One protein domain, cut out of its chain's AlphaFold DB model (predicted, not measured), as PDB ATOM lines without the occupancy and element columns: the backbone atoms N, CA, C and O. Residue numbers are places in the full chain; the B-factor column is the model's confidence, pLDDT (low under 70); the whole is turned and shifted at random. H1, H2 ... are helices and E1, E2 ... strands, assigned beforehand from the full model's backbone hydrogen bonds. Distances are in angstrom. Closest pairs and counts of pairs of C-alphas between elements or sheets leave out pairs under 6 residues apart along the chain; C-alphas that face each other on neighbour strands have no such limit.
ATOM      1  N   ARG A  98     -29.283 -19.247  28.961       89.62
ATOM      2  CA  ARG A  98     -30.252 -18.378  28.269       89.62
ATOM      3  C   ARG A  98     -31.275 -17.794  29.246       89.62
ATOM      4  O   ARG A  98     -31.214 -18.076  30.442       89.62
ATOM      5  N   PHE A  99     -32.245 -17.045  28.723       91.31
ATOM      6  CA  PHE A  99     -33.487 -16.746  29.435       91.31
ATOM      7  C   PHE A  99     -34.697 -17.460  28.822       91.31
ATOM      8  O   PHE A  99     -34.671 -17.852  27.654       91.31
ATOM      9  N   SER A 100     -35.754 -17.616  29.621       89.62
ATOM     10  CA  SER A 100     -36.954 -18.390  29.277       89.62
ATOM     11  C   SER A 100     -38.022 -17.660  28.444       89.62
ATOM     12  O   SER A 100     -38.892 -18.333  27.903       89.62
ATOM     13  N   GLU A 101     -38.043 -16.318  28.399       88.50
ATOM     14  CA  GLU A 101     -39.098 -15.544  27.702       88.50
ATOM     15  C   GLU A 101     -38.599 -14.888  26.402       88.50
ATOM     16  O   GLU A 101     -39.307 -14.889  25.399       88.50
ATOM     17  N   SER A 102     -37.395 -14.310  26.400       88.81
ATOM     18  CA  SER A 102     -36.779 -13.673  25.228       88.81
ATOM     19  C   SER A 102     -35.244 -13.688  25.338       88.81
ATOM     20  O   SER A 102     -34.715 -13.984  26.409       88.81
ATOM     21  N   PRO A 103     -34.481 -13.300  24.297       88.94
ATOM     22  CA  PRO A 103     -33.022 -13.149  24.390       88.94
ATOM     23  C   PRO A 103     -32.503 -12.211  25.489       88.94
ATOM     24  O   PRO A 103     -31.319 -12.253  25.810       88.94
ATOM     25  N   THR A 104     -33.359 -11.353  26.049       89.44
ATOM     26  CA  THR A 104     -32.992 -10.318  27.026       89.44
ATOM     27  C   THR A 104     -33.701 -10.453  28.366       89.44
ATOM     28  O   THR A 104     -33.362  -9.711  29.283       89.44
ATOM     29  N   LYS A 105     -34.690 -11.343  28.498       90.38
ATOM     30  CA  LYS A 105     -35.598 -11.369  29.648       90.38
ATOM     31  C   LYS A 105     -36.133 -12.766  29.940       90.38
ATOM     32  O   LYS A 105     -36.448 -13.525  29.025       90.38
ATOM     33  N   GLY A 106     -36.294 -13.082  31.222       91.81
ATOM     34  CA  GLY A 106     -36.975 -14.292  31.680       91.81
ATOM     35  C   GLY A 106     -36.368 -14.879  32.951       91.81
ATOM     36  O   GLY A 106     -35.505 -14.274  33.592       91.81
ATOM     37  N   PHE A 107     -36.788 -16.100  33.278       92.12
ATOM     38  CA  PHE A 107     -36.038 -16.948  34.200       92.12
ATOM     39  C   PHE A 107     -34.706 -17.326  33.562       92.12
ATOM     40  O   PHE A 107     -34.645 -17.572  32.356       92.12
ATOM     41  N   ILE A 108     -33.651 -17.390  34.366       90.75
ATOM     42  CA  ILE A 108     -32.347 -17.883  33.920       90.75
ATOM     43  C   ILE A 108     -32.472 -19.389  33.665       90.75
ATOM     44  O   ILE A 108     -32.945 -20.114  34.536       90.75
ATOM     45  N   GLU A 109     -32.042 -19.878  32.503       90.06
ATOM     46  CA  GLU A 109     -32.068 -21.306  32.168       90.06
ATOM     47  C   GLU A 109     -30.683 -21.831  31.781       90.06
ATOM     48  O   GLU A 109     -29.949 -21.195  31.021       90.06
ATOM     49  N   ILE A 110     -30.358 -23.040  32.248       87.62
ATOM     50  CA  ILE A 110     -29.173 -23.804  31.829       87.62
ATOM     51  C   ILE A 110     -29.558 -25.112  31.137       87.62
ATOM     52  O   ILE A 110     -30.604 -25.706  31.414       87.62
ATOM     53  N   LYS A 111     -28.687 -25.577  30.238       83.69
ATOM     54  CA  LYS A 111     -28.908 -26.796  29.453       83.69
ATOM     55  C   LYS A 111     -28.396 -28.048  30.176       83.69
ATOM     56  O   LYS A 111     -27.190 -28.258  30.279       83.69
ATOM     57  N   ASP A 112     -29.314 -28.902  30.621       80.75
ATOM     58  CA  ASP A 112     -29.059 -30.219  31.211       80.75
ATOM     59  C   ASP A 112     -29.404 -31.319  30.192       80.75
ATOM     60  O   ASP A 112     -30.554 -31.752  30.056       80.75
ATOM     61  N   GLY A 113     -28.401 -31.733  29.410       78.25
ATOM     62  CA  GLY A 113     -28.567 -32.696  28.321       78.25
ATOM     63  C   GLY A 113     -29.483 -32.163  27.214       78.25
ATOM     64  O   GLY A 113     -29.134 -31.212  26.511       78.25
ATOM     65  N   SER A 114     -30.649 -32.790  27.050       79.75
ATOM     66  CA  SER A 114     -31.722 -32.348  26.147       79.75
ATOM     67  C   SER A 114     -32.727 -31.389  26.799       79.75
ATOM     68  O   SER A 114     -33.553 -30.817  26.091       79.75
ATOM     69  N   THR A 115     -32.674 -31.208  28.122       83.25
ATOM     70  CA  THR A 115     -33.634 -30.398  28.887       83.25
ATOM     71  C   THR A 115     -33.066 -29.034  29.262       83.25
ATOM     72  O   THR A 115     -31.858 -28.877  29.438       83.25
ATOM     73  N   TRP A 116     -33.942 -28.045  29.414       87.50
ATOM     74  CA  TRP A 116     -33.616 -26.778  30.066       87.50
ATOM     75  C   TRP A 116     -34.111 -26.822  31.513       87.50
ATOM     76  O   TRP A 116     -35.200 -27.332  31.778       87.50
ATOM     77  N   ARG A 117     -33.302 -26.311  32.443       89.81
ATOM     78  CA  ARG A 117     -33.654 -26.158  33.861       89.81
ATOM     79  C   ARG A 117     -33.574 -24.694  34.248       89.81
ATOM     80  O   ARG A 117     -32.570 -24.049  33.942       89.81
ATOM     81  N   LYS A 118     -34.596 -24.196  34.945       91.19
ATOM     82  CA  LYS A 118     -34.582 -22.847  35.525       91.19
ATOM     83  C   LYS A 118     -33.595 -22.817  36.697       91.19
ATOM     84  O   LYS A 118     -33.582 -23.740  37.511       91.19
ATOM     85  N   VAL A 119     -32.745 -21.799  36.758       87.38
ATOM     86  CA  VAL A 119     -31.725 -21.651  37.802       87.38
ATOM     87  C   VAL A 119     -32.342 -21.024  39.041       87.38
ATOM     88  O   VAL A 119     -33.044 -20.021  38.956       87.38
ATOM     89  N   ASP A 120     -32.020 -21.613  40.181       83.81
ATOM     90  CA  ASP A 120     -32.345 -21.150  41.522       83.81
ATOM     91  C   ASP A 120     -31.017 -20.744  42.196       83.81
ATOM     92  O   ASP A 120     -30.316 -21.561  42.793       83.81
ATOM     93  N   GLU A 121     -30.594 -19.500  41.943       75.12
ATOM     94  CA  GLU A 121     -29.338 -18.916  42.444       75.12
ATOM     95  C   GLU A 121     -29.538 -18.403  43.871       75.12
ATOM     96  O   GLU A 121     -30.288 -17.452  44.097       75.12
ATOM     97  N   GLU A 122     -28.814 -19.002  44.818       69.19
ATOM     98  CA  GLU A 122     -28.934 -18.719  46.257       69.19
ATOM     99  C   GLU A 122     -28.645 -17.252  46.633       69.19
ATOM    100  O   GLU A 122     -29.110 -16.778  47.668       69.19
ATOM    101  N   ASN A 123     -27.848 -16.533  45.834       69.62
ATOM    102  CA  ASN A 123     -27.278 -15.232  46.192       69.62
ATOM    103  C   ASN A 123     -27.450 -14.189  45.065       69.62
ATOM    104  O   ASN A 123     -26.520 -13.441  44.753       69.62
ATOM    105  N   TRP A 124     -28.619 -14.162  44.414       78.38
ATOM    106  CA  TRP A 124     -28.880 -13.323  43.237       78.38
ATOM    107  C   TRP A 124     -28.771 -11.817  43.542       78.38
ATOM    108  O   TRP A 124     -29.593 -11.245  44.254       78.38
ATOM    109  N   ASP A 125     -27.748 -11.169  42.974       76.06
ATOM    110  CA  ASP A 125     -27.423  -9.757  43.180       76.06
ATOM    111  C   ASP A 125     -27.098  -9.026  41.865       76.06
ATOM    112  O   ASP A 125     -26.898  -9.628  40.806       76.06
ATOM    113  N   ILE A 126     -27.004  -7.692  41.928       76.88
ATOM    114  CA  ILE A 126     -26.693  -6.847  40.762       76.88
ATOM    115  C   ILE A 126     -25.327  -7.169  40.132       76.88
ATOM    116  O   ILE A 126     -25.112  -6.893  38.952       76.88
ATOM    117  N   ILE A 127     -24.403  -7.763  40.893       76.31
ATOM    118  CA  ILE A 127     -23.072  -8.143  40.411       76.31
ATOM    119  C   ILE A 127     -23.187  -9.383  39.516       76.31
ATOM    120  O   ILE A 127     -22.742  -9.335  38.367       76.31
ATOM    121  N   ARG A 128     -23.858 -10.448  39.978       77.25
ATOM    122  CA  ARG A 128     -24.182 -11.632  39.161       77.25
ATOM    123  C   ARG A 128     -25.030 -11.270  37.956       77.25
ATOM    124  O   ARG A 128     -24.736 -11.738  36.861       77.25
ATOM    125  N   HIS A 129     -26.020 -10.390  38.117       83.12
ATOM    126  CA  HIS A 129     -26.850  -9.905  37.013       83.12
ATOM    127  C   HIS A 129     -25.995  -9.206  35.943       83.12
ATOM    128  O   HIS A 129     -26.059  -9.574  34.768       83.12
ATOM    129  N   LYS A 130     -25.115  -8.271  36.335       81.12
ATOM    130  CA  LYS A 130     -24.172  -7.603  35.415       81.12
ATOM    131  C   LYS A 130     -23.205  -8.590  34.753       81.12
ATOM    132  O   LYS A 130     -22.925  -8.460  33.561       81.12
ATOM    133  N   MET A 131     -22.724  -9.599  35.478       80.50
ATOM    134  CA  MET A 131     -21.855 -10.649  34.929       80.50
ATOM    135  C   MET A 131     -22.595 -11.598  33.969       80.50
ATOM    136  O   MET A 131     -22.017 -11.999  32.961       80.50
ATOM    137  N   LEU A 132     -23.871 -11.909  34.221       84.75
ATOM    138  CA  LEU A 132     -24.706 -12.733  33.345       84.75
ATOM    139  C   LEU A 132     -25.073 -11.998  32.051       84.75
ATOM    140  O   LEU A 132     -24.922 -12.571  30.976       84.75
ATOM    141  N   CYS A 133     -25.471 -10.725  32.113       87.69
ATOM    142  CA  CYS A 133     -25.736  -9.943  30.901       87.69
ATOM    143  C   CYS A 133     -24.484  -9.831  30.015       87.69
ATOM    144  O   CYS A 133     -24.567 -10.059  28.808       87.69
ATOM    145  N   ARG A 134     -23.305  -9.636  30.623       84.94
ATOM    146  CA  ARG A 134     -22.005  -9.676  29.927       84.94
ATOM    147  C   ARG A 134     -21.606 -11.063  29.424       84.94
ATOM    148  O   ARG A 134     -20.840 -11.157  28.467       84.94
ATOM    149  N   HIS A 135     -22.110 -12.142  30.021       84.25
ATOM    150  CA  HIS A 135     -21.991 -13.478  29.437       84.25
ATOM    151  C   HIS A 135     -22.923 -13.661  28.236       84.25
ATOM    152  O   HIS A 135     -22.506 -14.242  27.245       84.25
ATOM    153  N   LEU A 136     -24.138 -13.116  28.264       88.19
ATOM    154  CA  LEU A 136     -25.096 -13.205  27.155       88.19
ATOM    155  C   LEU A 136     -24.826 -12.210  26.010       88.19
ATOM    156  O   LEU A 136     -25.527 -12.252  25.002       88.19
ATOM    157  N   GLY A 137     -23.790 -11.372  26.120       87.00
ATOM    158  CA  GLY A 137     -23.312 -10.475  25.060       87.00
ATOM    159  C   GLY A 137     -23.702  -9.000  25.211       87.00
ATOM    160  O   GLY A 137     -23.400  -8.209  24.322       87.00
ATOM    161  N   PHE A 138     -24.338  -8.616  26.321       87.31
ATOM    162  CA  PHE A 138     -24.794  -7.251  26.596       87.31
ATOM    163  C   PHE A 138     -23.815  -6.505  27.520       87.31
ATOM    164  O   PHE A 138     -23.322  -7.064  28.501       87.31
ATOM    165  N   SER A 139     -23.526  -5.234  27.233       70.31
ATOM    166  CA  SER A 139     -22.605  -4.406  28.034       70.31
ATOM    167  C   SER A 139     -23.155  -4.057  29.424       70.31
ATOM    168  O   SER A 139     -22.388  -3.938  30.391       70.31
ATOM    169  N   GLU A 140     -24.478  -3.910  29.509       67.62
ATOM    170  CA  GLU A 140     -25.206  -3.244  30.587       67.62
ATOM    171  C   GLU A 140     -26.406  -4.052  31.104       67.62
ATOM    172  O   GLU A 140     -26.839  -5.056  30.534       67.62
ATOM    173  N   THR A 141     -26.957  -3.575  32.216       65.44
ATOM    174  CA  THR A 141     -28.198  -4.050  32.828       65.44
ATOM    175  C   THR A 141     -29.246  -2.959  32.767       65.44
ATOM    176  O   THR A 141     -28.904  -1.785  32.822       65.44
ATOM    177  N   ASP A 142     -30.513  -3.349  32.712       63.94
ATOM    178  CA  ASP A 142     -31.609  -2.426  32.990       63.94
ATOM    179  C   ASP A 142     -31.616  -2.095  34.497       63.94
ATOM    180  O   ASP A 142     -31.608  -3.006  35.330       63.94
ATOM    181  N   ASP A 143     -31.567  -0.808  34.853       55.69
ATOM    182  CA  ASP A 143     -31.195  -0.335  36.200       55.69
ATOM    183  C   ASP A 143     -32.200  -0.693  37.312       55.69
ATOM    184  O   ASP A 143     -31.886  -0.562  38.494       55.69
ATOM    185  N   HIS A 144     -33.397  -1.167  36.957       55.28
ATOM    186  CA  HIS A 144     -34.508  -1.372  37.894       55.28
ATOM    187  C   HIS A 144     -34.749  -2.826  38.341       55.28
ATOM    188  O   HIS A 144     -35.612  -3.056  39.185       55.28
ATOM    189  N   ASN A 145     -34.050  -3.822  37.782       60.88
ATOM    190  CA  ASN A 145     -34.588  -5.191  37.720       60.88
ATOM    191  C   ASN A 145     -33.736  -6.310  38.365       60.88
ATOM    192  O   ASN A 145     -33.531  -7.351  37.744       60.88
ATOM    193  N   ILE A 146     -33.341  -6.187  39.645       66.69
ATOM    194  CA  ILE A 146     -33.060  -7.394  40.459       66.69
ATOM    195  C   ILE A 146     -34.408  -8.033  40.833       66.69
ATOM    196  O   ILE A 146     -35.012  -7.693  41.849       66.69
ATOM    197  N   GLY A 147     -34.915  -8.925  39.982       73.56
ATOM    198  CA  GLY A 147     -36.206  -9.583  40.174       73.56
ATOM    199  C   GLY A 147     -36.096 -11.035  40.639       73.56
ATOM    200  O   GLY A 147     -35.176 -11.762  40.267       73.56
ATOM    201  N   THR A 148     -37.112 -11.487  41.373       84.81
ATOM    202  CA  THR A 148     -37.515 -12.900  41.399       84.81
ATOM    203  C   THR A 148     -38.976 -13.014  40.967       84.81
ATOM    204  O   THR A 148     -39.728 -12.035  41.020       84.81
ATOM    205  N   ARG A 149     -39.390 -14.189  40.486       88.94
ATOM    206  CA  ARG A 149     -40.791 -14.479  40.154       88.94
ATOM    207  C   ARG A 149     -41.197 -15.873  40.611       88.94
ATOM    208  O   ARG A 149     -40.412 -16.814  40.532       88.94
ATOM    209  N   ASN A 150     -42.460 -15.997  41.010       90.75
ATOM    210  CA  ASN A 150     -43.078 -17.268  41.366       90.75
ATOM    211  C   ASN A 150     -43.112 -18.239  40.173       90.75
ATOM    212  O   ASN A 150     -43.561 -17.889  39.080       90.75
ATOM    213  N   VAL A 151     -42.712 -19.480  40.432       88.69
ATOM    214  CA  VAL A 151     -42.824 -20.651  39.558       88.69
ATOM    215  C   VAL A 151     -43.606 -21.732  40.304       88.69
ATOM    216  O   VAL A 151     -43.454 -21.882  41.515       88.69
ATOM    217  N   GLY A 152     -44.488 -22.447  39.600       87.56
ATOM    218  CA  GLY A 152     -45.382 -23.445  40.197       87.56
ATOM    219  C   GLY A 152     -44.687 -24.745  40.615       87.56
ATOM    220  O   GLY A 152     -43.505 -24.953  40.350       87.56
ATOM    221  N   SER A 153     -45.446 -25.646  41.240       85.56
ATOM    222  CA  SER A 153     -45.021 -27.012  41.578       85.56
ATOM    223  C   SER A 153     -44.912 -27.914  40.339       85.56
ATOM    224  O   SER A 153     -45.773 -27.854  39.464       85.56
ATOM    225  N   GLY A 154     -43.926 -28.811  40.313       83.75
ATOM    226  CA  GLY A 154     -43.654 -29.755  39.220       83.75
ATOM    227  C   GLY A 154     -42.611 -29.268  38.205       83.75
ATOM    228  O   GLY A 154     -42.351 -29.945  37.212       83.75
ATOM    229  N   GLU A 155     -42.002 -28.108  38.443       87.81
ATOM    230  CA  GLU A 155     -41.065 -27.454  37.532       87.81
ATOM    231  C   GLU A 155     -39.626 -27.938  37.740       87.81
ATOM    232  O   GLU A 155     -39.156 -28.106  38.868       87.81
ATOM    233  N   ASN A 156     -38.913 -28.167  36.632       87.44
ATOM    234  CA  ASN A 156     -37.537 -28.660  36.640       87.44
ATOM    235  C   ASN A 156     -36.560 -27.503  36.874       87.44
ATOM    236  O   ASN A 156     -36.286 -26.711  35.969       87.44
ATOM    237  N   ILE A 157     -35.993 -27.448  38.078       86.38
ATOM    238  CA  ILE A 157     -35.045 -26.410  38.484       86.38
ATOM    239  C   ILE A 157     -33.637 -26.986  38.698       86.38
ATOM    240  O   ILE A 157     -33.408 -28.205  38.631       86.38
ATOM    241  N   ALA A 158     -32.680 -26.091  38.919       82.69
ATOM    242  CA  ALA A 158     -31.321 -26.407  39.325       82.69
ATOM    243  C   ALA A 158     -30.841 -25.361  40.351       82.69
ATOM    244  O   ALA A 158     -30.691 -24.193  39.994       82.69
ATOM    245  N   THR A 159     -30.626 -25.778  41.603       76.00
ATOM    246  CA  THR A 159     -30.353 -24.895  42.758       76.00
ATOM    247  C   THR A 159     -28.869 -24.871  43.124       76.00
ATOM    248  O   THR A 159     -28.236 -25.928  43.119       76.00
ATOM    249  N   GLY A 160     -28.317 -23.694  43.442       68.12
ATOM    250  CA  GLY A 160     -26.933 -23.519  43.910       68.12
ATOM    251  C   GLY A 160     -26.283 -22.210  43.434       68.12
ATOM    252  O   GLY A 160     -26.924 -21.163  43.437       68.12
ATOM    253  N   ASP A 161     -25.012 -22.278  43.012       65.06
ATOM    254  CA  ASP A 161     -24.218 -21.126  42.540       65.06
ATOM    255  C   ASP A 161     -24.061 -21.098  40.994       65.06
ATOM    256  O   ASP A 161     -23.454 -21.995  40.393       65.06
ATOM    257  N   LEU A 162     -24.499 -20.009  40.355       72.75
ATOM    258  CA  LEU A 162     -24.208 -19.580  38.982       72.75
ATOM    259  C   LEU A 162     -23.241 -18.381  39.011       72.75
ATOM    260  O   LEU A 162     -23.607 -17.244  39.307       72.75
ATOM    261  N   ILE A 163     -21.977 -18.624  38.665       66.94
ATOM    262  CA  ILE A 163     -20.887 -17.653  38.814       66.94
ATOM    263  C   ILE A 163     -20.270 -17.366  37.447       66.94
ATOM    264  O   ILE A 163     -19.419 -18.114  36.963       66.94
ATOM    265  N   CYS A 164     -20.675 -16.258  36.833       72.00
ATOM    266  CA  CYS A 164     -20.081 -15.757  35.596       72.00
ATOM    267  C   CYS A 164     -18.880 -14.844  35.896       72.00
ATOM    268  O   CYS A 164     -18.946 -14.003  36.785       72.00
ATOM    269  N   TYR A 165     -17.767 -15.022  35.181       62.12
ATOM    270  CA  TYR A 165     -16.503 -14.316  35.407       62.12
ATOM    271  C   TYR A 165     -15.786 -13.997  34.088       62.12
ATOM    272  O   TYR A 165     -15.970 -14.671  33.071       62.12
ATOM    273  N   ASN A 166     -14.948 -12.958  34.102       60.03
ATOM    274  CA  ASN A 166     -14.189 -12.534  32.926       60.03
ATOM    275  C   ASN A 166     -12.985 -13.459  32.686       60.03
ATOM    276  O   ASN A 166     -12.184 -13.707  33.587       60.03
ATOM    277  N   THR A 167     -12.812 -13.907  31.445       55.28
ATOM    278  CA  THR A 167     -11.692 -14.732  30.979       55.28
ATOM    279  C   THR A 167     -10.910 -13.978  29.905       55.28
ATOM    280  O   THR A 167     -11.128 -14.191  28.711       55.28
ATOM    281  N   GLN A 168      -9.990 -13.105  30.340       46.66
ATOM    282  CA  GLN A 168      -9.186 -12.221  29.472       46.66
ATOM    283  C   GLN A 168     -10.060 -11.213  28.663       46.66
ATOM    284  O   GLN A 168     -11.284 -11.243  28.800       46.66
ATOM    285  N   PRO A 169      -9.495 -10.229  27.917       45.47
ATOM    286  CA  PRO A 169     -10.176  -8.952  27.631       45.47
ATOM    287  C   PRO A 169     -11.587  -8.988  27.025       45.47
ATOM    288  O   PRO A 169     -12.367  -8.086  27.303       45.47
ATOM    289  N   ASN A 170     -11.916 -10.004  26.220       47.00
ATOM    290  CA  ASN A 170     -13.175 -10.091  25.467       47.00
ATOM    291  C   ASN A 170     -13.959 -11.395  25.737       47.00
ATOM    292  O   ASN A 170     -14.752 -11.810  24.891       47.00
ATOM    293  N   GLY A 171     -13.699 -12.080  26.858       57.91
ATOM    294  CA  GLY A 171     -14.317 -13.369  27.188       57.91
ATOM    295  C   GLY A 171     -15.028 -13.370  28.540       57.91
ATOM    296  O   GLY A 171     -14.530 -12.811  29.516       57.91
ATOM    297  N   THR A 172     -16.173 -14.045  28.606       61.88
ATOM    298  CA  THR A 172     -16.992 -14.232  29.812       61.88
ATOM    299  C   THR A 172     -17.446 -15.687  29.896       61.88
ATOM    300  O   THR A 172     -18.111 -16.195  28.994       61.88
ATOM    301  N   SER A 173     -17.097 -16.367  30.987       68.69
ATOM    302  CA  SER A 173     -17.387 -17.786  31.225       68.69
ATOM    303  C   SER A 173     -18.222 -17.939  32.490       68.69
ATOM    304  O   SER A 173     -17.935 -17.277  33.483       68.69
ATOM    305  N   CYS A 174     -19.225 -18.817  32.485       69.25
ATOM    306  CA  CYS A 174     -19.989 -19.149  33.687       69.25
ATOM    307  C   CYS A 174     -19.563 -20.511  34.238       69.25
ATOM    308  O   CYS A 174     -19.677 -21.541  33.573       69.25
ATOM    309  N   CYS A 175     -19.081 -20.516  35.480       62.72
ATOM    310  CA  CYS A 175     -19.023 -21.718  36.295       62.72
ATOM    311  C   CYS A 175     -20.386 -21.926  36.953       62.72
ATOM    312  O   CYS A 175     -21.031 -20.982  37.404       62.72
ATOM    313  N   VAL A 176     -20.817 -23.180  36.987       62.22
ATOM    314  CA  VAL A 176     -22.169 -23.572  37.371       62.22
ATOM    315  C   VAL A 176     -22.042 -24.759  38.318       62.22
ATOM    316  O   VAL A 176     -21.540 -25.814  37.924       62.22
ATOM    317  N   ASN A 177     -22.451 -24.573  39.570       63.09
ATOM    318  CA  ASN A 177     -22.533 -25.624  40.578       63.09
ATOM    319  C   ASN A 177     -23.977 -25.702  41.076       63.09
ATOM    320  O   ASN A 177     -24.312 -25.159  42.127       63.09
ATOM    321  N   LEU A 178     -24.829 -26.326  40.259       66.12
ATOM    322  CA  LEU A 178     -26.265 -26.428  40.499       66.12
ATOM    323  C   LEU A 178     -26.693 -27.892  40.621       66.12
ATOM    324  O   LEU A 178     -26.470 -28.692  39.708       66.12
ATOM    325  N   GLN A 179     -27.356 -28.221  41.725       70.94
ATOM    326  CA  GLN A 179     -27.984 -29.513  41.969       70.94
ATOM    327  C   GLN A 179     -29.360 -29.573  41.294       70.94
ATOM    328  O   GLN A 179     -30.193 -28.682  41.459       70.94
ATOM    329  N   ARG A 180     -29.625 -30.656  40.550       81.38
ATOM    330  CA  ARG A 180     -30.952 -30.933  39.971       81.38
ATOM    331  C   ARG A 180     -32.001 -31.031  41.079       81.38
ATOM    332  O   ARG A 180     -31.819 -31.802  42.018       81.38
ATOM    333  N   ASN A 181     -33.105 -30.309  40.925       78.44
ATOM    334  CA  ASN A 181     -34.229 -30.335  41.856       78.44
ATOM    335  C   ASN A 181     -35.559 -30.140  41.090       78.44
ATOM    336  O   ASN A 181     -35.559 -29.759  39.914       78.44
ATOM    337  N   THR A 182     -36.687 -30.419  41.739       84.50
ATOM    338  CA  THR A 182     -38.035 -30.225  41.185       84.50
ATOM    339  C   THR A 182     -38.901 -29.539  42.231       84.50
ATOM    340  O   THR A 182     -38.937 -29.974  43.381       84.50
ATOM    341  N   THR A 183     -39.609 -28.475  41.855       84.62
ATOM    342  CA  THR A 183     -40.436 -27.718  42.804       84.62
ATOM    343  C   THR A 183     -41.587 -28.574  43.348       84.62
ATOM    344  O   THR A 183     -42.362 -29.165  42.598       84.62
ATOM    345  N   THR A 184     -41.739 -28.638  44.670       82.00
ATOM    346  CA  THR A 184     -42.870 -29.321  45.337       82.00
ATOM    347  C   THR A 184     -44.005 -28.365  45.712       82.00
ATOM    348  O   THR A 184     -45.098 -28.797  46.063       82.00
ATOM    349  N   SER A 185     -43.751 -27.060  45.625       84.69
ATOM    350  CA  SER A 185     -44.657 -25.954  45.946       84.69
ATOM    351  C   SER A 185     -44.313 -24.746  45.057       84.69
ATOM    352  O   SER A 185     -43.563 -24.900  44.092       84.69
ATOM    353  N   ILE A 186     -44.869 -23.563  45.336       87.19
ATOM    354  CA  ILE A 186     -44.505 -22.331  44.620       87.19
ATOM    355  C   ILE A 186     -43.141 -21.834  45.121       87.19
ATOM    356  O   ILE A 186     -42.948 -21.692  46.327       87.19
ATOM    357  N   VAL A 187     -42.215 -21.543  44.203       86.38
ATOM    358  CA  VAL A 187     -40.850 -21.071  44.509       86.38
ATOM    359  C   VAL A 187     -40.563 -19.769  43.756       86.38
ATOM    360  O   VAL A 187     -40.933 -19.640  42.591       86.38
ATOM    361  N   ASN A 188     -39.899 -18.806  44.400       87.75
ATOM    362  CA  ASN A 188     -39.425 -17.582  43.750       87.75
ATOM    363  C   ASN A 188     -38.056 -17.820  43.111       87.75
ATOM    364  O   ASN A 188     -37.078 -17.984  43.831       87.75
ATOM    365  N   LEU A 189     -37.982 -17.807  41.778       89.81
ATOM    366  CA  LEU A 189     -36.727 -17.983  41.044       89.81
ATOM    367  C   LEU A 189     -36.172 -16.644  40.526       89.81
ATOM    368  O   LEU A 189     -36.969 -15.768  40.167       89.81
ATOM    369  N   PRO A 190     -34.836 -16.494  40.423       88.56
ATOM    370  CA  PRO A 190     -34.169 -15.389  39.741       88.56
ATOM    371  C   PRO A 190     -34.779 -15.060  38.378       88.56
ATOM    372  O   PRO A 190     -34.935 -15.921  37.505       88.56
ATOM    373  N   TYR A 191     -35.096 -13.784  38.193       90.19
ATOM    374  CA  TYR A 191     -35.716 -13.264  36.987       90.19
ATOM    375  C   TYR A 191     -34.956 -12.024  36.521       90.19
ATOM    376  O   TYR A 191     -34.925 -11.002  37.209       90.19
ATOM    377  N   ALA A 192     -34.320 -12.130  35.358       87.12
ATOM    378  CA  ALA A 192     -33.344 -11.160  34.881       87.12
ATOM    379  C   ALA A 192     -33.849 -10.395  33.651       87.12
ATOM    380  O   ALA A 192     -34.642 -10.912  32.858       87.12
ATOM    381  N   ILE A 193     -33.351  -9.165  33.490       89.12
ATOM    382  CA  ILE A 193     -33.555  -8.317  32.309       89.12
ATOM    383  C   ILE A 193     -32.219  -7.664  31.930       89.12
ATOM    384  O   ILE A 193     -31.617  -6.947  32.732       89.12
ATOM    385  N   CYS A 194     -31.741  -7.913  30.714       88.56
ATOM    386  CA  CYS A 194     -30.550  -7.283  30.146       88.56
ATOM    387  C   CYS A 194     -30.940  -6.170  29.171       88.56
ATOM    388  O   CYS A 194     -31.829  -6.342  28.335       88.56
ATOM    389  N   LYS A 195     -30.241  -5.038  29.254       88.12
ATOM    390  CA  LYS A 195     -30.408  -3.903  28.345       88.12
ATOM    391  C   LYS A 195     -29.685  -4.223  27.033       88.12
ATOM    392  O   LYS A 195     -28.503  -4.551  27.059       88.12
ATOM    393  N   ILE A 196     -30.378  -4.144  25.891       89.06
ATOM    394  CA  ILE A 196     -29.729  -4.320  24.574       89.06
ATOM    395  C   ILE A 196     -28.768  -3.151  24.324       89.06
ATOM    396  O   ILE A 196     -27.623  -3.348  23.928       89.06
TER     397      ILE A 196
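AT A GLANCE: This is residues 98 to 196 of the 930 residues of the protein "Receptor-type tyrosine- phosphatase F" of Paramuricea clavata (UniProt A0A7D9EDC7). One six-stranded sheet curls like part of a barrel and folds back on itself, with E3, E6 and E1 facing E4 and E5 across the hinge strand E2; the single helix, H1, packs between E6 and the long E4-E5 hairpin. The 99 printed residues hold, in chain order, E1, E2, H1, E3, E4, E5 and E6, and the class is mostly strand. The mixed sheet runs E3, E6, E1, E2, E4, E5. The whole is compact, with a radius of gyration of the C-alphas of 13.0 A and spans of 42 by 28 by 23 A.

IN THESE COORDINATES: Find C-alpha 105 at (-35.598, -11.369, 29.648); E1 runs from there to 112, and E2 is residues 115 to 121. H1, residues 126 to 135, is 13.9 A long. Then come E3, residues 147 to 151, E4, residues 156 to 166 and 28.6 A, and E5, residues 172 to 182 and 28.8 A. E6, residues 187 to 195, ends at C-alpha 195, (-30.408, -3.903, 28.345).

HOW THE PARTS SIT: Look first at the antiparallel hairpin E1 and E2, where N 110 and O 117 are 3.0 A apart. E2 is parallel to E4, with N 120 to O 158 at 2.9 A. E4 bends by 68 degrees at residue 160, and its antiparallel hairpin partner E5 by 59 degrees at 179; N 163 to O 175 is 2.8 A. E6 is antiparallel to E1, N 192 to O 106 being 3.0 A, and to E3, N 149 to O 189 being 2.9 A. H1 is on the sheet; its closest C-alphas to E4 are Met 131 and Cys 164, 5.4 A. In H1 every O i to N i+4 pair is within hydrogen-bond range.

THE WHOLE: The C-alphas farthest apart, Pro 169 and Ser 185, are 42.6 A apart. The printed part has no cut, and the long link is H1 to E3. Look for pLDDT under 70 at 26 residues, among them 140 to 146 and 165 to 178.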